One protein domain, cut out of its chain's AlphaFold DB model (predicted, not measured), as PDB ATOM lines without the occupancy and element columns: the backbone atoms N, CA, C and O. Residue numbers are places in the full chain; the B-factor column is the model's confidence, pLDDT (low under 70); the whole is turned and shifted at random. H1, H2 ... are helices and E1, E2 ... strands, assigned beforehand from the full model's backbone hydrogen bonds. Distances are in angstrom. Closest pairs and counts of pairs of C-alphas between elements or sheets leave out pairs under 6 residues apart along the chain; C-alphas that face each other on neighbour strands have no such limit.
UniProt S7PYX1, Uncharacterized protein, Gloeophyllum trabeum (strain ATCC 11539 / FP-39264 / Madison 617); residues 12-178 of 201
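Overview. This is residues 12 to 178 of the 201 residues of an uncharacterized protein of Gloeophyllum trabeum (strain ATCC 11539 / FP-39264 / Madison 617) (UniProt S7PYX1). With little regular structure, this is a loop-rich body with H3 and H4 near its middle and two small strand pairs, E1-E2 and E3-E4; H5 runs out from it as an arm toward H6, which stands free. The 167 printed residues, 64 in named elements, run E1 H1 E2 H2 H3 E3 E4 H4 H5 H6, mostly helix, both sheets antiparallel. It is only just loose, close to compact: radius of gyration of the C-alphas 18.7 A, spans 57 by 45 by 29 A.

Arrangement. E1, residues 19 to 21, and E2, residues 42 to 44, are antiparallel neighbours; N 20 and O 43 are 2.9 A apart. H3, residues 79 to 84, touches H4, residues 123 to 129, about perpendicular at 83 degrees, closest C-alphas Ser 81 and Phe 129, 5.3 A. E3, residues 100 to 102, and E4, residues 108 to 110, form an antiparallel hairpin; N 101 and O 109 are 2.8 A apart. H5, residues 149 to 164, is close to H3 but not clearly touching, closest C-alphas His 83 and Leu 149, 6.3 A. H1, residues 30 to 34, H2, residues 46 to 54, and H6, residues 170 to 178, touch no helix. O i to N i+4 pairs are within hydrogen-bond range throughout H1, H3, H5 and H6, but 2 of 5 in H2 and 1 of 3 in H4, where i+3 pairs are 4 of 6 and 3 of 4.

Along the chain. E1 begins at C-alpha 19, (5.876, 2.099, 29.915). H5 is 22.4 A long; H6 ends at C-alpha 178, (27.910, 37.742, 51.358).

Size, cuts and confidence. The printed part has no cut. Links H2 to H3, H3 to E3, E4 to H4 and H4 to H5 are long. pLDDT is under 70 at residues 55 to 58, 90 to 93, 97 and 170 to 175.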
ATOM      1  N   TRP A  12      -9.971   2.357  38.665       94.69
ATOM      2  CA  TRP A  12      -8.555   2.070  38.902       94.69
ATOM      3  C   TRP A  12      -8.086   0.809  38.170       94.69
ATOM      4  O   TRP A  12      -6.964   0.772  37.666       94.69
ATOM      5  N   GLU A  13      -8.961  -0.184  38.005       94.75
ATOM      6  CA  GLU A  13      -8.681  -1.406  37.235       94.75
ATOM      7  C   GLU A  13      -8.619  -1.155  35.721       94.75
ATOM      8  O   GLU A  13      -8.190  -2.021  34.950       94.75
ATOM      9  N   ARG A  14      -9.006   0.049  35.281       92.31
ATOM     10  CA  ARG A  14      -8.878   0.515  33.895       92.31
ATOM     11  C   ARG A  14      -7.548   1.219  33.621       92.31
ATOM     12  O   ARG A  14      -7.347   1.738  32.522       92.31
ATOM     13  N   LEU A  15      -6.644   1.274  34.602       92.00
ATOM     14  CA  LEU A  15      -5.311   1.831  34.414       92.00
ATOM     15  C   LEU A  15      -4.353   0.799  33.812       92.00
ATOM     16  O   LEU A  15      -4.028  -0.217  34.417       92.00
ATOM     17  N   THR A  16      -3.816   1.130  32.645       88.50
ATOM     18  CA  THR A  16      -2.740   0.397  31.977       88.50
ATOM     19  C   THR A  16      -1.408   1.119  32.209       88.50
ATOM     20  O   THR A  16      -1.328   2.332  31.962       88.50
ATOM     21  N   PRO A  17      -0.337   0.439  32.660       91.19
ATOM     22  CA  PRO A  17       1.000   1.025  32.690       91.19
ATOM     23  C   PRO A  17       1.400   1.496  31.291       91.19
ATOM     24  O   PRO A  17       1.269   0.740  30.333       91.19
ATOM     25  N   LEU A  18       1.867   2.739  31.165       92.06
ATOM     26  CA  LEU A  18       2.237   3.288  29.859       92.06
ATOM     27  C   LEU A  18       3.562   2.706  29.357       92.06
ATOM     28  O   LEU A  18       3.676   2.340  28.193       92.06
ATOM     29  N   GLY A  19       4.552   2.604  30.242       94.69
ATOM     30  CA  GLY A  19       5.876   2.099  29.915       94.69
ATOM     31  C   GLY A  19       6.922   2.495  30.953       94.69
ATOM     32  O   GLY A  19       6.580   3.018  32.017       94.69
ATOM     33  N   LEU A  20       8.188   2.244  30.627       95.69
ATOM     34  CA  LEU A  20       9.362   2.578  31.434       95.69
ATOM     35  C   LEU A  20      10.427   3.242  30.559       95.69
ATOM     36  O   LEU A  20      10.587   2.886  29.396       95.69
ATOM     37  N   GLN A  21      11.167   4.188  31.125       95.62
ATOM     38  CA  GLN A  21      12.278   4.859  30.455       95.62
ATOM     39  C   GLN A  21      13.419   5.050  31.451       95.62
ATOM     40  O   GLN A  21      13.183   5.473  32.582       95.62
ATOM     41  N   TRP A  22      14.642   4.733  31.033       95.31
ATOM     42  CA  TRP A  22      15.857   4.859  31.848       95.31
ATOM     43  C   TRP A  22      17.008   5.556  31.110       95.31
ATOM     44  O   TRP A  22      18.098   5.695  31.659       95.31
ATOM     45  N   GLY A  23      16.746   6.048  29.899       95.69
ATOM     46  CA  GLY A  23      17.649   6.886  29.120       95.69
ATOM     47  C   GLY A  23      16.924   7.559  27.955       95.69
ATOM     48  O   GLY A  23      15.726   7.356  27.741       95.69
ATOM     49  N   ASN A  24      17.633   8.418  27.232       96.19
ATOM     50  CA  ASN A  24      17.118   9.163  26.087       96.19
ATOM     51  C   ASN A  24      17.619   8.623  24.739       96.19
ATOM     52  O   ASN A  24      17.316   9.243  23.725       96.19
ATOM     53  N   ASP A  25      18.349   7.502  24.673       97.56
ATOM     54  CA  ASP A  25      18.845   6.937  23.409       97.56
ATOM     55  C   ASP A  25      19.524   8.004  22.510       97.56
ATOM     56  O   ASP A  25      19.069   8.238  21.389       97.56
ATOM     57  N   PRO A  26      20.584   8.708  22.956       96.44
ATOM     58  CA  PRO A  26      21.134   9.877  22.248       96.44
ATOM     59  C   PRO A  26      21.656   9.592  20.833       96.44
ATOM     60  O   PRO A  26      21.869  10.517  20.057       96.44
ATOM     61  N   GLN A  27      21.882   8.318  20.507       95.44
ATOM     62  CA  GLN A  27      22.339   7.860  19.194       95.44
ATOM     63  C   GLN A  27      21.179   7.547  18.234       95.44
ATOM     64  O   GLN A  27      21.413   7.395  17.041       95.44
ATOM     65  N   LEU A  28      19.940   7.455  18.732       96.50
ATOM     66  CA  LEU A  28      18.749   7.230  17.911       96.50
ATOM     67  C   LEU A  28      18.248   8.565  17.343       96.50
ATOM     68  O   LEU A  28      17.226   9.113  17.785       96.50
ATOM     69  N   ASP A  29      19.021   9.090  16.397       94.38
ATOM     70  CA  ASP A  29      18.658  10.227  15.553       94.38
ATOM     71  C   ASP A  29      17.614   9.823  14.488       94.38
ATOM     72  O   ASP A  29      17.188   8.664  14.398       94.38
ATOM     73  N   GLN A  30      17.128  10.789  13.706       92.56
ATOM     74  CA  GLN A  30      16.113  10.566  12.675       92.56
ATOM     75  C   GLN A  30      16.596   9.585  11.597       92.56
ATOM     76  O   GLN A  30      15.812   8.763  11.125       92.56
ATOM     77  N   GLN A  31      17.876   9.645  11.220       93.94
ATOM     78  CA  GLN A  31      18.441   8.762  10.201       93.94
ATOM     79  C   GLN A  31      18.493   7.310  10.696       93.94
ATOM     80  O   GLN A  31      18.090   6.404   9.966       93.94
ATOM     81  N   ALA A  32      18.946   7.091  11.931       95.38
ATOM     82  CA  ALA A  32      18.956   5.782  12.578       95.38
ATOM     83  C   ALA A  32      17.533   5.224  12.741       95.38
ATOM     84  O   ALA A  32      17.268   4.053  12.473       95.38
ATOM     85  N   TYR A  33      16.573   6.067  13.125       94.62
ATOM     86  CA  TYR A  33      15.184   5.634  13.259       94.62
ATOM     87  C   TYR A  33      14.575   5.185  11.916       94.62
ATOM     88  O   TYR A  33      13.912   4.141  11.844       94.62
ATOM     89  N   GLU A  34      14.833   5.931  10.837       91.75
ATOM     90  CA  GLU A  34      14.369   5.588   9.486       91.75
ATOM     91  C   GLU A  34      15.079   4.369   8.887       91.75
ATOM     92  O   GLU A  34      14.466   3.635   8.113       91.75
ATOM     93  N   SER A  35      16.325   4.091   9.289       94.81
ATOM     94  CA  SER A  35      17.044   2.872   8.888       94.81
ATOM     95  C   SER A  35      16.556   1.607   9.610       94.81
ATOM     96  O   SER A  35      16.972   0.501   9.264       94.81
ATOM     97  N   GLY A  36      15.644   1.751  10.576       95.88
ATOM     98  CA  GLY A  36      15.031   0.642  11.303       95.88
ATOM     99  C   GLY A  36      15.510   0.488  12.743       95.88
ATOM    100  O   GLY A  36      14.992  -0.381  13.447       95.88
ATOM    101  N   GLU A  37      16.434   1.324  13.225       97.56
ATOM    102  CA  GLU A  37      16.802   1.313  14.641       97.56
ATOM    103  C   GLU A  37      15.626   1.752  15.517       97.56
ATOM    104  O   GLU A  37      14.746   2.522  15.122       97.56
ATOM    105  N   ARG A  38      15.580   1.224  16.736       95.81
ATOM    106  CA  ARG A  38      14.519   1.484  17.707       95.81
ATOM    107  C   ARG A  38      15.138   1.740  19.071       95.81
ATOM    108  O   ARG A  38      16.301   1.417  19.303       95.81
ATOM    109  N   VAL A  39      14.335   2.327  19.951       96.69
ATOM    110  CA  VAL A  39      14.718   2.637  21.331       96.69
ATOM    111  C   VAL A  39      15.269   1.414  22.061       96.69
ATOM    112  O   VAL A  39      14.755   0.303  21.912       96.69
ATOM    113  N   ARG A  40      16.324   1.631  22.848       97.38
ATOM    114  CA  ARG A  40      16.971   0.630  23.708       97.38
ATOM    115  C   ARG A  40      16.829   0.989  25.182       97.38
ATOM    116  O   ARG A  40      16.835   0.086  26.010       97.38
ATOM    117  N   GLU A  41      16.685   2.274  25.507       96.94
ATOM    118  CA  GLU A  41      16.584   2.788  26.880       96.94
ATOM    119  C   GLU A  41      15.153   3.193  27.281       96.94
ATOM    120  O   GLU A  41      14.921   3.950  28.230       96.94
ATOM    121  N   SER A  42      14.175   2.686  26.533       96.38
ATOM    122  CA  SER A  42      12.757   2.944  26.720       96.38
ATOM    123  C   SER A  42      11.939   1.740  26.275       96.38
ATOM    124  O   SER A  42      12.225   1.113  25.257       96.38
ATOM    125  N   TRP A  43      10.861   1.461  26.997       95.56
ATOM    126  CA  TRP A  43       9.855   0.474  26.638       95.56
ATOM    127  C   TRP A  43       8.467   1.095  26.765       95.56
ATOM    128  O   TRP A  43       8.116   1.640  27.811       95.56
ATOM    129  N   VAL A  44       7.674   0.992  25.703       94.06
ATOM    130  CA  VAL A  44       6.260   1.377  25.698       94.06
ATOM    131  C   VAL A  44       5.428   0.105  25.727       94.06
ATOM    132  O   VAL A  44       5.677  -0.822  24.956       94.06
ATOM    133  N   ASN A  45       4.428   0.064  26.602       93.69
ATOM    134  CA  ASN A  45       3.511  -1.059  26.688       93.69
ATOM    135  C   ASN A  45       2.749  -1.228  25.358       93.69
ATOM    136  O   ASN A  45       2.088  -0.280  24.934       93.69
ATOM    137  N   PRO A  46       2.770  -2.411  24.710       91.00
ATOM    138  CA  PRO A  46       2.024  -2.645  23.473       91.00
ATOM    139  C   PRO A  46       0.532  -2.306  23.579       91.00
ATOM    140  O   PRO A  46      -0.009  -1.682  22.675       91.00
ATOM    141  N   ALA A  47      -0.102  -2.580  24.725       88.81
ATOM    142  CA  ALA A  47      -1.508  -2.232  24.955       88.81
ATOM    143  C   ALA A  47      -1.764  -0.712  24.938       88.81
ATOM    144  O   ALA A  47      -2.890  -0.269  24.707       88.81
ATOM    145  N   ALA A  48      -0.730   0.102  25.186       87.25
ATOM    146  CA  ALA A  48      -0.811   1.538  24.975       87.25
ATOM    147  C   ALA A  48      -0.776   1.889  23.483       87.25
ATOM    148  O   ALA A  48      -1.512   2.768  23.062       87.25
ATOM    149  N   ASN A  49       0.009   1.209  22.648       86.00
ATOM    150  CA  ASN A  49       0.006   1.479  21.202       86.00
ATOM    151  C   ASN A  49      -1.371   1.223  20.576       86.00
ATOM    152  O   ASN A  49      -1.835   2.060  19.805       86.00
ATOM    153  N   ASP A  50      -2.076   0.181  21.021       85.81
ATOM    154  CA  ASP A  50      -3.457  -0.096  20.600       85.81
ATOM    155  C   ASP A  50      -4.425   1.053  20.939       85.81
ATOM    156  O   ASP A  50      -5.494   1.183  20.343       85.81
ATOM    157  N   LEU A  51      -4.090   1.888  21.930       81.69
ATOM    158  CA  LEU A  51      -4.886   3.060  22.290       81.69
ATOM    159  C   LEU A  51      -4.629   4.253  21.377       81.69
ATOM    160  O   LEU A  51      -5.551   5.039  21.193       81.69
ATOM    161  N   LEU A  52      -3.446   4.396  20.769       81.50
ATOM    162  CA  LEU A  52      -3.211   5.486  19.812       81.50
ATOM    163  C   LEU A  52      -4.197   5.420  18.642       81.50
ATOM    164  O   LEU A  52      -4.735   6.452  18.240       81.50
ATOM    165  N   GLU A  53      -4.482   4.211  18.157       74.81
ATOM    166  CA  GLU A  53      -5.421   3.979  17.057       74.81
ATOM    167  C   GLU A  53      -6.862   4.349  17.438       74.81
ATOM    168  O   GLU A  53      -7.584   4.956  16.646       74.81
ATOM    169  N   VAL A  54      -7.280   4.027  18.667       74.62
ATOM    170  CA  VAL A  54      -8.673   4.208  19.116       74.62
ATOM    171  C   VAL A  54      -8.939   5.592  19.707       74.62
ATOM    172  O   VAL A  54     -10.071   6.069  19.679       74.62
ATOM    173  N   LEU A  55      -7.919   6.285  20.217       68.75
ATOM    174  CA  LEU A  55      -8.080   7.625  20.789       68.75
ATOM    175  C   LEU A  55      -8.405   8.698  19.734       68.75
ATOM    176  O   LEU A  55      -8.544   9.863  20.107       68.75
ATOM    177  N   HIS A  56      -8.492   8.338  18.441       63.78
ATOM    178  CA  HIS A  56      -8.651   9.264  17.307       63.78
ATOM    179  C   HIS A  56      -7.714  10.476  17.418       63.78
ATOM    180  O   HIS A  56      -8.037  11.592  17.005       63.78
ATOM    181  N   SER A  57      -6.566  10.270  18.065       61.34
ATOM    182  CA  SER A  57      -5.728  11.362  18.513       61.34
ATOM    183  C   SER A  57      -4.994  11.932  17.310       61.34
ATOM    184  O   SER A  57      -4.496  11.198  16.461       61.34
ATOM    185  N   SER A  58      -4.846  13.255  17.262       69.62
ATOM    186  CA  SER A  58      -3.919  13.920  16.337       69.62
ATOM    187  C   SER A  58      -2.446  13.579  16.621       69.62
ATOM    188  O   SER A  58      -1.554  14.043  15.910       69.62
ATOM    189  N   ARG A  59      -2.185  12.780  17.662       81.94
ATOM    190  CA  ARG A  59      -0.873  12.291  18.059       81.94
ATOM    191  C   ARG A  59      -0.398  11.156  17.135       81.94
ATOM    192  O   ARG A  59      -1.007  10.092  17.133       81.94
ATOM    193  N   PRO A  60       0.745  11.318  16.445       83.44
ATOM    194  CA  PRO A  60       1.308  10.283  15.575       83.44
ATOM    195  C   PRO A  60       2.098   9.190  16.318       83.44
ATOM    196  O   PRO A  60       2.370   8.143  15.745       83.44
ATOM    197  N   MET A  61       2.536   9.443  17.556       88.81
ATOM    198  CA  MET A  61       3.381   8.543  18.354       88.81
ATOM    199  C   MET A  61       3.336   8.940  19.830       88.81
ATOM    200  O   MET A  61       2.985  10.075  20.135       88.81
ATOM    201  N   TRP A  62       3.734   8.062  20.752       91.50
ATOM    202  CA  TRP A  62       3.842   8.441  22.164       91.50
ATOM    203  C   TRP A  62       4.891   9.531  22.370       91.50
ATOM    204  O   TRP A  62       4.524  10.660  22.698       91.50
ATOM    205  N   GLY A  63       6.156   9.217  22.111       92.94
ATOM    206  CA  GLY A  63       7.268  10.158  22.106       92.94
ATOM    207  C   GLY A  63       8.150   9.992  20.877       92.94
ATOM    208  O   GLY A  63       8.017   9.036  20.106       92.94
ATOM    209  N   TRP A  64       9.060  10.945  20.703       93.25
ATOM    210  CA  TRP A  64       9.879  11.063  19.501       93.25
ATOM    211  C   TRP A  64      10.731   9.823  19.225       93.25
ATOM    212  O   TRP A  64      11.400   9.304  20.125       93.25
ATOM    213  N   ASN A  65      10.730   9.364  17.970       93.44
ATOM    214  CA  ASN A  65      11.393   8.134  17.512       93.44
ATOM    215  C   ASN A  65      11.056   6.898  18.374       93.44
ATOM    216  O   ASN A  65      11.886   6.013  18.568       93.44
ATOM    217  N   GLY A  66       9.832   6.835  18.910       93.31
ATOM    218  CA  GLY A  66       9.341   5.691  19.685       93.31
ATOM    219  C   GLY A  66       9.721   5.698  21.168       93.31
ATOM    220  O   GLY A  66       9.454   4.717  21.863       93.31
ATOM    221  N   ARG A  67      10.318   6.783  21.676       95.94
ATOM    222  CA  ARG A  67      10.588   6.949  23.114       95.94
ATOM    223  C   ARG A  67       9.294   7.070  23.911       95.94
ATOM    224  O   ARG A  67       8.258   7.494  23.395       95.94
ATOM    225  N   LEU A  68       9.356   6.716  25.190       95.69
ATOM    226  CA  LEU A  68       8.235   6.861  26.106       95.69
ATOM    227  C   LEU A  68       7.918   8.337  26.343       95.69
ATOM    228  O   LEU A  68       8.804   9.164  26.565       95.69
ATOM    229  N   ASN A  69       6.632   8.655  26.342       94.44
ATOM    230  CA  ASN A  69       6.140   9.976  26.690       94.44
ATOM    231  C   ASN A  69       4.690   9.878  27.148       94.44
ATOM    232  O   ASN A  69       3.953   9.020  26.652       94.44
ATOM    233  N   GLY A  70       4.266  10.744  28.063       90.44
ATOM    234  CA  GLY A  70       2.917  10.711  28.603       90.44
ATOM    235  C   GLY A  70       1.839  11.089  27.577       90.44
ATOM    236  O   GLY A  70       2.100  11.790  26.592       90.44
ATOM    237  N   PRO A  71       0.583  10.668  27.811       86.50
ATOM    238  CA  PRO A  71      -0.542  10.955  26.920       86.50
ATOM    239  C   PRO A  71      -0.939  12.436  26.868       86.50
ATOM    240  O   PRO A  71      -1.533  12.867  25.881       86.50
ATOM    241  N   ALA A  72      -0.600  13.217  27.897       85.44
ATOM    242  CA  ALA A  72      -0.820  14.664  27.936       85.44
ATOM    243  C   ALA A  72       0.392  15.474  27.434       85.44
ATOM    244  O   ALA A  72       0.272  16.675  27.205       85.44
ATOM    245  N   ASP A  73       1.545  14.828  27.243       88.38
ATOM    246  CA  ASP A  73       2.806  15.502  26.924       88.38
ATOM    247  C   ASP A  73       2.943  15.769  25.423       88.38
ATOM    248  O   ASP A  73       2.314  15.108  24.604       88.38
ATOM    249  N   ASN A  74       3.797  16.702  25.006       87.69
ATOM    250  CA  ASN A  74       4.005  16.932  23.576       87.69
ATOM    251  C   ASN A  74       4.722  15.733  22.926       87.69
ATOM    252  O   ASN A  74       5.856  15.438  23.297       87.69
ATOM    253  N   PHE A  75       4.099  15.076  21.939       88.88
ATOM    254  CA  PHE A  75       4.618  13.855  21.302       88.88
ATOM    255  C   PHE A  75       5.963  14.029  20.586       88.88
ATOM    256  O   PHE A  75       6.628  13.034  20.306       88.88
ATOM    257  N   ILE A  76       6.376  15.268  20.293       89.94
ATOM    258  CA  ILE A  76       7.715  15.533  19.749       89.94
ATOM    259  C   ILE A  76       8.821  15.381  20.800       89.94
ATOM    260  O   ILE A  76       9.987  15.415  20.446       89.94
ATOM    261  N   SER A  77       8.469  15.213  22.078       92.19
ATOM    262  CA  SER A  77       9.384  15.041  23.211       92.19
ATOM    263  C   SER A  77       9.397  13.588  23.725       92.19
ATOM    264  O   SER A  77       8.779  12.693  23.146       92.19
ATOM    265  N   ALA A  78      10.105  13.361  24.828       94.88
ATOM    266  CA  ALA A  78      10.048  12.161  25.663       94.88
ATOM    267  C   ALA A  78      10.034  12.562  27.146       94.88
ATOM    268  O   ALA A  78      10.470  13.670  27.479       94.88
ATOM    269  N   CYS A  79       9.611  11.660  28.040       94.44
ATOM    270  CA  CYS A  79       9.585  11.942  29.481       94.44
ATOM    271  C   CYS A  79      10.961  12.419  29.967       94.44
ATOM    272  O   CYS A  79      11.088  13.518  30.509       94.44
ATOM    273  N   ALA A  80      12.018  11.637  29.715       94.69
ATOM    274  CA  ALA A  80      13.362  12.002  30.166       94.69
ATOM    275  C   ALA A  80      13.912  13.253  29.455       94.69
ATOM    276  O   ALA A  80      14.618  14.043  30.078       94.69
ATOM    277  N   SER A  81      13.554  13.487  28.189       93.62
ATOM    278  CA  SER A  81      13.919  14.701  27.449       93.62
ATOM    279  C   SER A  81      13.338  15.950  28.118       93.62
ATOM    280  O   SER A  81      14.097  16.824  28.529       93.62
ATOM    281  N   CYS A  82      12.018  15.991  28.334       92.38
ATOM    282  CA  CYS A  82      11.335  17.112  28.978       92.38
ATOM    283  C   CYS A  82      11.834  17.329  30.411       92.38
ATOM    284  O   CYS A  82      12.226  18.434  30.781       92.38
ATOM    285  N   HIS A  83      11.899  16.264  31.208       93.88
ATOM    286  CA  HIS A  83      12.296  16.367  32.606       93.88
ATOM    287  C   HIS A  83      13.773  16.750  32.780       93.88
ATOM    288  O   HIS A  83      14.095  17.477  33.714       93.88
ATOM    289  N   SER A  84      14.672  16.369  31.866       93.00
ATOM    290  CA  SER A  84      16.085  16.793  31.923       93.00
ATOM    291  C   SER A  84      16.275  18.313  31.813       93.00
ATOM    292  O   SER A  84      17.325  18.847  32.170       93.00
ATOM    293  N   THR A  85      15.245  19.023  31.345       92.06
ATOM    294  CA  THR A  85      15.225  20.485  31.217       92.06
ATOM    295  C   THR A  85      14.779  21.193  32.499       92.06
ATOM    296  O   THR A  85      14.780  22.421  32.545       92.06
ATOM    297  N   ALA A  86      14.439  20.441  33.552       92.44
ATOM    298  CA  ALA A  86      14.049  20.973  34.850       92.44
ATOM    299  C   ALA A  86      15.228  21.701  35.516       92.44
ATOM    300  O   ALA A  86      16.117  21.094  36.119       92.44
ATOM    301  N   VAL A  87      15.227  23.026  35.419       90.44
ATOM    302  CA  VAL A  87      16.272  23.891  35.969       90.44
ATOM    303  C   VAL A  87      15.665  25.135  36.602       90.44
ATOM    304  O   VAL A  87      14.616  25.617  36.183       90.44
ATOM    305  N   ARG A  88      16.365  25.747  37.558       85.12
ATOM    306  CA  ARG A  88      16.092  27.129  37.966       85.12
ATOM    307  C   ARG A  88      16.486  28.057  36.818       85.12
ATOM    308  O   ARG A  88      17.631  28.491  36.709       85.12
ATOM    309  N   SER A  89      15.533  28.355  35.951       72.62
ATOM    310  CA  SER A  89      15.702  29.270  34.827       72.62
ATOM    311  C   SER A  89      14.479  30.167  34.705       72.62
ATOM    312  O   SER A  89      13.382  29.816  35.130       72.62
ATOM    313  N   ARG A  90      14.665  31.352  34.119       64.00
ATOM    314  CA  ARG A  90      13.546  32.229  33.737       64.00
ATOM    315  C   ARG A  90      12.930  31.814  32.404       64.00
ATOM    316  O   ARG A  90      11.798  32.191  32.144       64.00
ATOM    317  N   ALA A  91      13.669  31.062  31.590       65.38
ATOM    318  CA  ALA A  91      13.236  30.550  30.299       65.38
ATOM    319  C   ALA A  91      13.174  29.024  30.317       65.38
ATOM    320  O   ALA A  91      14.103  28.375  30.804       65.38
ATOM    321  N   LEU A  92      12.092  28.485  29.760       66.38
ATOM    322  CA  LEU A  92      11.876  27.057  29.592       66.38
ATOM    323  C   LEU A  92      12.674  26.578  28.371       66.38
ATOM    324  O   LEU A  92      12.353  26.990  27.252       66.38
ATOM    325  N   PRO A  93      13.712  25.740  28.535       67.38
ATOM    326  CA  PRO A  93      14.347  25.089  27.406       67.38
ATOM    327  C   PRO A  93      13.444  23.923  27.009       67.38
ATOM    328  O   PRO A  93      13.693  22.797  27.406       67.38
ATOM    329  N   LEU A  94      12.361  24.188  26.284       71.12
ATOM    330  CA  LEU A  94      11.472  23.141  25.785       71.12
ATOM    331  C   LEU A  94      11.712  22.920  24.301       71.12
ATOM    332  O   LEU A  94      11.976  23.861  23.553       71.12
ATOM    333  N   LEU A  95      11.579  21.665  23.884       74.69
ATOM    334  CA  LEU A  95      11.503  21.322  22.478       74.69
ATOM    335  C   LEU A  95      10.204  21.920  21.919       74.69
ATOM    336  O   LEU A  95       9.103  21.535  22.319       74.69
ATOM    337  N   THR A  96      10.331  22.921  21.052       76.69
ATOM    338  CA  THR A  96       9.186  23.623  20.463       76.69
ATOM    339  C   THR A  96       8.814  23.011  19.119       76.69
ATOM    340  O   THR A  96       9.647  22.417  18.435       76.69
ATOM    341  N   GLN A  97       7.573  23.222  18.682       67.50
ATOM    342  CA  GLN A  97       7.122  22.838  17.338       67.50
ATOM    343  C   GLN A  97       7.983  23.467  16.221       67.50
ATOM    344  O   GLN A  97       8.004  22.985  15.099       67.50
ATOM    345  N   GLU A  98       8.730  24.536  16.496       73.19
ATOM    346  CA  GLU A  98       9.638  25.141  15.512       73.19
ATOM    347  C   GLU A  98      10.850  24.247  15.216       73.19
ATOM    348  O   GLU A  98      11.421  24.320  14.132       73.19
ATOM    349  N   THR A  99      11.222  23.370  16.153       81.31
ATOM    350  CA  THR A  99      12.292  22.377  15.963       81.31
ATOM    351  C   THR A  99      11.818  21.122  15.222       81.31
ATOM    352  O   THR A  99      12.649  20.393  14.680       81.31
ATOM    353  N   VAL A 100      10.499  20.893  15.139       85.75
ATOM    354  CA  VAL A 100       9.868  19.742  14.475       85.75
ATOM    355  C   VAL A 100       8.647  20.186  13.669       85.75
ATOM    356  O   VAL A 100       7.583  20.486  14.210       85.75
ATOM    357  N   ILE A 101       8.762  20.143  12.347       87.81
ATOM    358  CA  ILE A 101       7.710  20.579  11.430       87.81
ATOM    359  C   ILE A 101       6.821  19.415  10.988       87.81
ATOM    360  O   ILE A 101       7.260  18.273  10.866       87.81
ATOM    361  N   ARG A 102       5.562  19.723  10.663       87.50
ATOM    362  CA  ARG A 102       4.676  18.800   9.945       87.50
ATOM    363  C   ARG A 102       4.789  19.060   8.445       87.50
ATOM    364  O   ARG A 102       4.475  20.151   7.973       87.50
ATOM    365  N   THR A 103       5.238  18.067   7.690       85.38
ATOM    366  CA  THR A 103       5.350  18.138   6.227       85.38
ATOM    367  C   THR A 103       3.970  18.204   5.560       85.38
ATOM    368  O   THR A 103       2.956  17.827   6.149       85.38
ATOM    369  N   LYS A 104       3.923  18.597   4.278       84.44
ATOM    370  CA  LYS A 104       2.684  18.573   3.468       84.44
ATOM    371  C   LYS A 104       2.045  17.178   3.375       84.44
ATOM    372  O   LYS A 104       0.848  17.078   3.146       84.44
ATOM    373  N   ARG A 105       2.836  16.115   3.562       81.94
ATOM    374  CA  ARG A 105       2.375  14.716   3.582       81.94
ATOM    375  C   ARG A 105       1.808  14.286   4.940       81.94
ATOM    376  O   ARG A 105       1.395  13.146   5.091       81.94
ATOM    377  N   GLY A 106       1.788  15.180   5.928       81.81
ATOM    378  CA  GLY A 106       1.254  14.920   7.262       81.81
ATOM    379  C   GLY A 106       2.254  14.316   8.250       81.81
ATOM    380  O   GLY A 106       1.926  14.249   9.433       81.81
ATOM    381  N   THR A 107       3.457  13.944   7.804       84.62
ATOM    382  CA  THR A 107       4.539  13.393   8.637       84.62
ATOM    383  C   THR A 107       5.245  14.485   9.432       84.62
ATOM    384  O   THR A 107       5.483  15.569   8.894       84.62
ATOM    385  N   TYR A 108       5.623  14.191  10.674       87.69
ATOM    386  CA  TYR A 108       6.459  15.066  11.494       87.69
ATOM    387  C   TYR A 108       7.937  14.744  11.285       87.69
ATOM    388  O   TYR A 108       8.316  13.580  11.354       87.69
ATOM    389  N   VAL A 109       8.751  15.769  11.035       89.12
ATOM    390  CA  VAL A 109      10.208  15.655  10.868       89.12
ATOM    391  C   VAL A 109      10.911  16.823  11.559       89.12
ATOM    392  O   VAL A 109      10.318  17.899  11.687       89.12
ATOM    393  N   PRO A 110      12.175  16.671  11.976       90.62
ATOM    394  CA  PRO A 110      12.960  17.783  12.496       90.62
ATOM    395  C   PRO A 110      13.071  18.888  11.440       90.62
ATOM    396  O   PRO A 110      13.163  18.608  10.244       90.62
ATOM    397  N   ALA A 111      13.053  20.152  11.859       90.44
ATOM    398  CA  ALA A 111      12.982  21.290  10.939       90.44
ATOM    399  C   ALA A 111      14.151  21.334   9.937       90.44
ATOM    400  O   ALA A 111      13.959  21.707   8.778       90.44
ATOM    401  N   GLY A 112      15.348  20.908  10.355       90.44
ATOM    402  CA  GLY A 112      16.509  20.797   9.468       90.44
ATOM    403  C   GLY A 112      16.418  19.642   8.463       90.44
ATOM    404  O   GLY A 112      17.126  19.662   7.463       90.44
ATOM    405  N   CYS A 113      15.506  18.687   8.660       90.88
ATOM    406  CA  CYS A 113      15.250  17.559   7.759       90.88
ATOM    407  C   CYS A 113      14.097  17.822   6.769       90.88
ATOM    408  O   CYS A 113      13.586  16.891   6.146       90.88
ATOM    409  N   LYS A 114      13.642  19.077   6.626       89.88
ATOM    410  CA  LYS A 114      12.471  19.436   5.802       89.88
ATOM    411  C   LYS A 114      12.577  19.009   4.330       89.88
ATOM    412  O   LYS A 114      11.559  18.686   3.724       89.88
ATOM    413  N   ASP A 115      13.795  19.004   3.786       89.12
ATOM    414  CA  ASP A 115      14.095  18.683   2.384       89.12
ATOM    415  C   ASP A 115      14.564  17.222   2.209       89.12
ATOM    416  O   ASP A 115      14.948  16.811   1.115       89.12
ATOM    417  N   GLY A 116      14.520  16.427   3.283       89.38
ATOM    418  CA  GLY A 116      14.975  15.040   3.325       89.38
ATOM    419  C   GLY A 116      15.822  14.749   4.564       89.38
ATOM    420  O   GLY A 116      16.510  15.627   5.092       89.38
ATOM    421  N   VAL A 117      15.782  13.499   5.025       90.31
ATOM    422  CA  VAL A 117      16.582  13.051   6.168       90.31
ATOM    423  C   VAL A 117      18.016  12.811   5.725       90.31
ATOM    424  O   VAL A 117      18.315  11.941   4.909       90.31
ATOM    425  N   THR A 118      18.913  13.625   6.266       90.00
ATOM    426  CA  THR A 118      20.358  13.548   6.056       90.00
ATOM    427  C   THR A 118      21.055  13.520   7.409       90.00
ATOM    428  O   THR A 118      20.490  13.922   8.425       90.00
ATOM    429  N   ARG A 119      22.293  13.029   7.448       89.56
ATOM    430  CA  ARG A 119      23.044  12.921   8.700       89.56
ATOM    431  C   ARG A 119      23.135  14.280   9.406       89.56
ATOM    432  O   ARG A 119      23.665  15.233   8.839       89.56
ATOM    433  N   GLY A 120      22.660  14.347  10.650       88.38
ATOM    434  CA  GLY A 120      22.721  15.546  11.491       88.38
ATOM    435  C   GLY A 120      21.679  16.627  11.182       88.38
ATOM    436  O   GLY A 120      21.718  17.686  11.812       88.38
ATOM    437  N   CYS A 121      20.731  16.389  10.267       91.69
ATOM    438  CA  CYS A 121      19.659  17.346   9.964       91.69
ATOM    439  C   CYS A 121      18.741  17.638  11.168       91.69
ATOM    440  O   CYS A 121      18.012  18.630  11.185       91.69
ATOM    441  N   ASP A 122      18.793  16.796  12.194       92.25
ATOM    442  CA  ASP A 122      17.987  16.849  13.405       92.25
ATOM    443  C   ASP A 122      18.779  17.236  14.659       92.25
ATOM    444  O   ASP A 122      18.232  17.179  15.759       92.25
ATOM    445  N   ALA A 123      20.030  17.687  14.520       91.25
ATOM    446  CA  ALA A 123      20.908  18.012  15.648       91.25
ATOM    447  C   ALA A 123      20.255  18.955  16.680       91.25
ATOM    448  O   ALA A 123      20.422  18.777  17.885       91.25
ATOM    449  N   ALA A 124      19.463  19.930  16.218       88.88
ATOM    450  CA  ALA A 124      18.734  20.846  17.095       88.88
ATOM    451  C   ALA A 124      17.656  20.145  17.944       88.88
ATOM    452  O   ALA A 124      17.453  20.521  19.097       88.88
ATOM    453  N   ALA A 125      16.976  19.135  17.393       90.25
ATOM    454  CA  ALA A 125      16.027  18.316  18.140       90.25
ATOM    455  C   ALA A 125      16.768  17.331  19.059       90.25
ATOM    456  O   ALA A 125      16.431  17.214  20.237       90.25
ATOM    457  N   MET A 126      17.827  16.688  18.554       92.94
ATOM    458  CA  MET A 126      18.609  15.684  19.284       92.94
ATOM    459  C   MET A 126      19.387  16.234  20.488       92.94
ATOM    460  O   MET A 126      19.658  15.480  21.420       92.94
ATOM    461  N   GLU A 127      19.633  17.546  20.562       91.69
ATOM    462  CA  GLU A 127      20.144  18.214  21.776       91.69
ATOM    463  C   GLU A 127      19.267  17.944  23.017       91.69
ATOM    464  O   GLU A 127      19.780  17.855  24.134       91.69
ATOM    465  N   PHE A 128      17.954  17.751  22.839       92.62
ATOM    466  CA  PHE A 128      17.018  17.455  23.929       92.62
ATOM    467  C   PHE A 128      16.970  15.973  24.323       92.62
ATOM    468  O   PHE A 128      16.343  15.638  25.327       92.62
ATOM    469  N   PHE A 129      17.619  15.088  23.562       94.75
ATOM    470  CA  PHE A 129      17.628  13.634  23.777       94.75
ATOM    471  C   PHE A 129      18.988  13.123  24.264       94.75
ATOM    472  O   PHE A 129      19.332  11.952  24.126       94.75
ATOM    473  N   ARG A 130      19.776  13.996  24.884       94.69
ATOM    474  CA  ARG A 130      20.985  13.605  25.609       94.69
ATOM    475  C   ARG A 130      20.663  13.078  27.007       94.69
ATOM    476  O   ARG A 130      19.672  13.460  27.631       94.69
ATOM    477  N   ASN A 131      21.544  12.229  27.520       95.62
ATOM    478  CA  ASN A 131      21.501  11.792  28.911       95.62
ATOM    479  C   ASN A 131      22.214  12.839  29.780       95.62
ATOM    480  O   ASN A 131      23.406  13.091  29.609       95.62
ATOM    481  N   ILE A 132      21.476  13.467  30.696       94.31
ATOM    482  CA  ILE A 132      22.007  14.429  31.673       94.31
ATOM    483  C   ILE A 132      21.985  13.735  33.029       94.31
ATOM    484  O   ILE A 132      20.932  13.250  33.385       94.31
ATOM    485  N   PRO A 133      23.084  13.639  33.791       93.81
ATOM    486  CA  PRO A 133      23.052  13.010  35.112       93.81
ATOM    487  C   PRO A 133      22.226  13.799  36.140       93.81
ATOM    488  O   PRO A 133      22.114  15.020  36.053       93.81
ATOM    489  N   ALA A 134      21.731  13.122  37.182       92.00
ATOM    490  CA  ALA A 134      21.145  13.801  38.342       92.00
ATOM    491  C   ALA A 134      22.134  14.819  38.950       92.00
ATOM    492  O   ALA A 134      23.352  14.611  38.936       92.00
ATOM    493  N   GLY A 135      21.626  15.942  39.451       91.69
ATOM    494  CA  GLY A 135      22.428  17.057  39.958       91.69
ATOM    495  C   GLY A 135      23.073  17.919  38.871       91.69
ATOM    496  O   GLY A 135      23.667  18.953  39.191       91.69
ATOM    497  N   LYS A 136      22.992  17.538  37.588       94.38
ATOM    498  CA  LYS A 136      23.536  18.330  36.480       94.38
ATOM    499  C   LYS A 136      22.428  19.142  35.813       94.38
ATOM    500  O   LYS A 136      21.392  18.590  35.462       94.38
ATOM    501  N   PRO A 137      22.631  20.456  35.626       91.56
ATOM    502  CA  PRO A 137      21.666  21.268  34.909       91.56
ATOM    503  C   PRO A 137      21.665  20.930  33.418       91.56
ATOM    504  O   PRO A 137      22.672  20.476  32.873       91.56
ATOM    505  N   TYR A 138      20.567  21.274  32.740       91.38
ATOM    506  CA  TYR A 138      20.478  21.182  31.286       91.38
ATOM    507  C   TYR A 138      21.616  21.951  30.598       91.38
ATOM    508  O   TYR A 138      22.329  21.401  29.768       91.38
ATOM    509  N   ARG A 139      21.861  23.216  30.950       89.38
ATOM    510  CA  ARG A 139      23.009  23.988  30.443       89.38
ATOM    511  C   ARG A 139      23.926  24.431  31.573       89.38
ATOM    512  O   ARG A 139      23.489  24.675  32.697       89.38
ATOM    513  N   ALA A 140      25.206  24.588  31.242       87.12
ATOM    514  CA  ALA A 140      26.188  25.161  32.153       87.12
ATOM    515  C   ALA A 140      25.726  26.538  32.667       87.12
ATOM    516  O   ALA A 140      25.165  27.338  31.918       87.12
ATOM    517  N   GLY A 141      25.953  26.799  33.956       84.75
ATOM    518  CA  GLY A 141      25.540  28.038  34.618       84.75
ATOM    519  C   GLY A 141      24.083  28.071  35.095       84.75
ATOM    520  O   GLY A 141      23.684  29.053  35.711       84.75
ATOM    521  N   GLN A 142      23.287  27.026  34.853       88.19
ATOM    522  CA  GLN A 142      21.967  26.880  35.473       88.19
ATOM    523  C   GLN A 142      22.061  26.048  36.761       88.19
ATOM    524  O   GLN A 142      23.059  25.372  37.011       88.19
ATOM    525  N   ILE A 143      21.001  26.066  37.572       89.06
ATOM    526  CA  ILE A 143      20.870  25.194  38.747       89.06
ATOM    527  C   ILE A 143      19.871  24.087  38.407       89.06
ATOM    528  O   ILE A 143      18.772  24.381  37.940       89.06
ATOM    529  N   SER A 144      20.264  22.829  38.617       92.00
ATOM    530  CA  SER A 144      19.402  21.658  38.410       92.00
ATOM    531  C   SER A 144      18.198  21.691  39.354       92.00
ATOM    532  O   SER A 144      18.341  22.056  40.519       92.00
ATOM    533  N   ALA A 145      17.030  21.285  38.860       93.25
ATOM    534  CA  ALA A 145      15.880  20.922  39.690       93.25
ATOM    535  C   ALA A 145      15.675  19.395  39.745       93.25
ATOM    536  O   ALA A 145      14.589  18.934  40.084       93.25
ATOM    537  N   ASP A 146      16.702  18.622  39.371       93.12
ATOM    538  CA  ASP A 146      16.761  17.157  39.437       93.12
ATOM    539  C   ASP A 146      15.523  16.483  38.861       93.12
ATOM    540  O   ASP A 146      14.828  15.716  39.523       93.12
ATOM    541  N   TYR A 147      15.239  16.806  37.599       93.75
ATOM    542  CA  TYR A 147      14.097  16.285  36.850       93.75
ATOM    543  C   TYR A 147      12.716  16.702  37.379       93.75
ATOM    544  O   TYR A 147      11.699  16.329  36.795       93.75
ATOM    545  N   SER A 148      12.633  17.502  38.446       94.25
ATOM    546  CA  SER A 148      11.363  17.966  38.998       94.25
ATOM    547  C   SER A 148      10.871  19.225  38.287       94.25
ATOM    548  O   SER A 148      11.209  20.359  38.638       94.25
ATOM    549  N   LEU A 149      10.005  19.026  37.291       91.06
ATOM    550  CA  LEU A 149       9.307  20.125  36.616       91.06
ATOM    551  C   LEU A 149       8.437  20.932  37.592       91.06
ATOM    552  O   LEU A 149       8.322  22.146  37.451       91.06
ATOM    553  N   GLN A 150       7.875  20.287  38.619       92.38
ATOM    554  CA  GLN A 150       7.101  20.963  39.664       92.38
ATOM    555  C   GLN A 150       7.973  21.915  40.487       92.38
ATOM    556  O   GLN A 150       7.567  23.048  40.739       92.38
ATOM    557  N   LEU A 151       9.187  21.491  40.859       91.81
ATOM    558  CA  LEU A 151      10.134  22.350  41.568       91.81
ATOM    559  C   LEU A 151      10.582  23.524  40.691       91.81
ATOM    560  O   LEU A 151      10.602  24.661  41.161       91.81
ATOM    561  N   MET A 152      10.877  23.272  39.410       90.50
ATOM    562  CA  MET A 152      11.177  24.331  38.440       90.50
ATOM    563  C   MET A 152      10.036  25.358  38.363       90.50
ATOM    564  O   MET A 152      10.277  26.554  38.534       90.50
ATOM    565  N   MET A 153       8.798  24.904  38.155       88.56
ATOM    566  CA  MET A 153       7.629  25.786  38.053       88.56
ATOM    567  C   MET A 153       7.361  26.542  39.357       88.56
ATOM    568  O   MET A 153       7.119  27.749  39.328       88.56
ATOM    569  N   GLY A 154       7.467  25.874  40.509       90.50
ATOM    570  CA  GLY A 154       7.353  26.508  41.821       90.50
ATOM    571  C   GLY A 154       8.392  27.612  42.015       90.50
ATOM    572  O   GLY A 154       8.059  28.711  42.459       90.50
ATOM    573  N   TRP A 155       9.634  27.368  41.588       87.06
ATOM    574  CA  TRP A 155      10.687  28.377  41.617       87.06
ATOM    575  C   TRP A 155      10.367  29.565  40.706       87.06
ATOM    576  O   TRP A 155      10.501  30.719  41.121       87.06
ATOM    577  N   MET A 156       9.933  29.306  39.470       85.94
ATOM    578  CA  MET A 156       9.549  30.353  38.519       85.94
ATOM    579  C   MET A 156       8.426  31.234  39.077       85.94
ATOM    580  O   MET A 156       8.533  32.463  39.019       85.94
ATOM    581  N   ASN A 157       7.404  30.617  39.674       88.19
ATOM    582  CA  ASN A 157       6.278  31.309  40.298       88.19
ATOM    583  C   ASN A 157       6.719  32.138  41.507       88.19
ATOM    584  O   ASN A 157       6.353  33.306  41.613       88.19
ATOM    585  N   TYR A 158       7.567  31.588  42.379       87.25
ATOM    586  CA  TYR A 158       8.110  32.326  43.523       87.25
ATOM    587  C   TYR A 158       8.929  33.547  43.081       87.25
ATOM    588  O   TYR A 158       8.753  34.652  43.592       87.25
ATOM    589  N   GLN A 159       9.783  33.379  42.072       83.50
ATOM    590  CA  GLN A 159      10.567  34.472  41.497       83.50
ATOM    591  C   GLN A 159       9.688  35.540  40.842       83.50
ATOM    592  O   GLN A 159      10.030  36.721  40.869       83.50
ATOM    593  N   GLN A 160       8.573  35.142  40.225       84.88
ATOM    594  CA  GLN A 160       7.585  36.075  39.688       84.88
ATOM    595  C   GLN A 160       6.901  36.857  40.813       84.88
ATOM    596  O   GLN A 160       6.909  38.084  40.771       84.88
ATOM    597  N   TRP A 161       6.442  36.170  41.860       89.25
ATOM    598  CA  TRP A 161       5.840  36.797  43.036       89.25
ATOM    599  C   TRP A 161       6.770  37.822  43.697       89.25
ATOM    600  O   TRP A 161       6.334  38.935  43.993       89.25
ATOM    601  N   LEU A 162       8.056  37.494  43.873       86.62
ATOM    602  CA  LEU A 162       9.049  38.426  44.417       86.62
ATOM    603  C   LEU A 162       9.098  39.731  43.614       86.62
ATOM    604  O   LEU A 162       9.042  40.816  44.189       86.62
ATOM    605  N   ARG A 163       9.133  39.633  42.279       83.81
ATOM    606  CA  ARG A 163       9.146  40.805  41.391       83.81
ATOM    607  C   ARG A 163       7.879  41.633  41.514       83.81
ATOM    608  O   ARG A 163       7.973  42.850  41.665       83.81
ATOM    609  N   ASP A 164       6.725  40.978  41.464       89.38
ATOM    610  CA  ASP A 164       5.429  41.656  41.502       89.38
ATOM    611  C   ASP A 164       5.220  42.393  42.831       89.38
ATOM    612  O   ASP A 164       4.630  43.471  42.861       89.38
ATOM    613  N   ASN A 165       5.804  41.873  43.912       90.31
ATOM    614  CA  ASN A 165       5.725  42.464  45.246       90.31
ATOM    615  C   ASN A 165       6.936  43.341  45.606       90.31
ATOM    616  O   ASN A 165       7.029  43.802  46.743       90.31
ATOM    617  N   LYS A 166       7.872  43.575  44.669       84.44
ATOM    618  CA  LYS A 166       9.144  44.293  44.907       84.44
ATOM    619  C   LYS A 166       9.918  43.752  46.119       84.44
ATOM    620  O   LYS A 166      10.625  44.486  46.806       84.44
ATOM    621  N   GLN A 167       9.759  42.462  46.379       77.12
ATOM    622  CA  GLN A 167      10.446  41.726  47.421       77.12
ATOM    623  C   GLN A 167      11.734  41.146  46.846       77.12
ATOM    624  O   GLN A 167      11.825  40.800  45.669       77.12
ATOM    625  N   GLU A 168      12.726  40.983  47.704       73.06
ATOM    626  CA  GLU A 168      13.915  40.211  47.374       73.06
ATOM    627  C   GLU A 168      13.797  38.809  47.972       73.06
ATOM    628  O   GLU A 168      13.277  38.646  49.081       73.06
ATOM    629  N   GLY A 169      14.235  37.777  47.258       70.06
ATOM    630  CA  GLY A 169      14.232  36.428  47.799       70.06
ATOM    631  C   GLY A 169      15.252  36.304  48.917       70.06
ATOM    632  O   GLY A 169      16.272  36.993  48.952       70.06
ATOM    633  N   TRP A 170      14.993  35.398  49.856       69.25
ATOM    634  CA  TRP A 170      15.933  35.149  50.949       69.25
ATOM    635  C   TRP A 170      17.319  34.725  50.425       69.25
ATOM    636  O   TRP A 170      18.332  35.210  50.923       69.25
ATOM    637  N   GLY A 171      17.368  33.916  49.360       68.56
ATOM    638  CA  GLY A 171      18.617  33.507  48.713       68.56
ATOM    639  C   GLY A 171      19.383  34.668  48.074       68.56
ATOM    640  O   GLY A 171      20.578  34.805  48.323       68.56
ATOM    641  N   GLU A 172      18.702  35.540  47.319       68.19
ATOM    642  CA  GLU A 172      19.333  36.725  46.713       68.19
ATOM    643  C   GLU A 172      19.831  37.708  47.784       68.19
ATOM    644  O   GLU A 172      20.969  38.171  47.708       68.19
ATOM    645  N   ARG A 173      19.039  37.935  48.847       68.94
ATOM    646  CA  ARG A 173      19.455  38.752  50.002       68.94
ATOM    647  C   ARG A 173      20.726  38.223  50.648       68.94
ATOM    648  O   ARG A 173      21.631  39.000  50.945       68.94
ATOM    649  N   THR A 174      20.776  36.915  50.883       69.62
ATOM    650  CA  THR A 174      21.897  36.264  51.568       69.62
ATOM    651  C   THR A 174      23.147  36.302  50.693       69.62
ATOM    652  O   THR A 174      24.216  36.683  51.159       69.62
ATOM    653  N   TRP A 175      23.008  36.008  49.399       64.81
ATOM    654  CA  TRP A 175      24.113  36.055  48.447       64.81
ATOM    655  C   TRP A 175      24.657  37.470  48.237       64.81
ATOM    656  O   TRP A 175      25.873  37.667  48.268       64.81
ATOM    657  N   ARG A 176      23.788  38.480  48.108       70.50
ATOM    658  CA  ARG A 176      24.216  39.883  48.047       70.50
ATOM    659  C   ARG A 176      24.879  40.318  49.350       70.50
ATOM    660  O   ARG A 176      25.885  41.016  49.302       70.50
ATOM    661  N   GLY A 177      24.347  39.897  50.498       70.19
ATOM    662  CA  GLY A 177      24.950  40.163  51.804       70.19
ATOM    663  C   GLY A 177      26.359  39.580  51.937       70.19
ATOM    664  O   GLY A 177      27.221  40.212  52.537       70.19
ATOM    665  N   LEU A 178      26.610  38.417  51.329       70.75
ATOM    666  CA  LEU A 178      27.910  37.742  51.358       70.75
ATOM    667  C   LEU A 178      28.895  38.243  50.290       70.75
ATOM    668  O   LEU A 178      30.099  38.227  50.524       70.75
TER     669      LEU A 178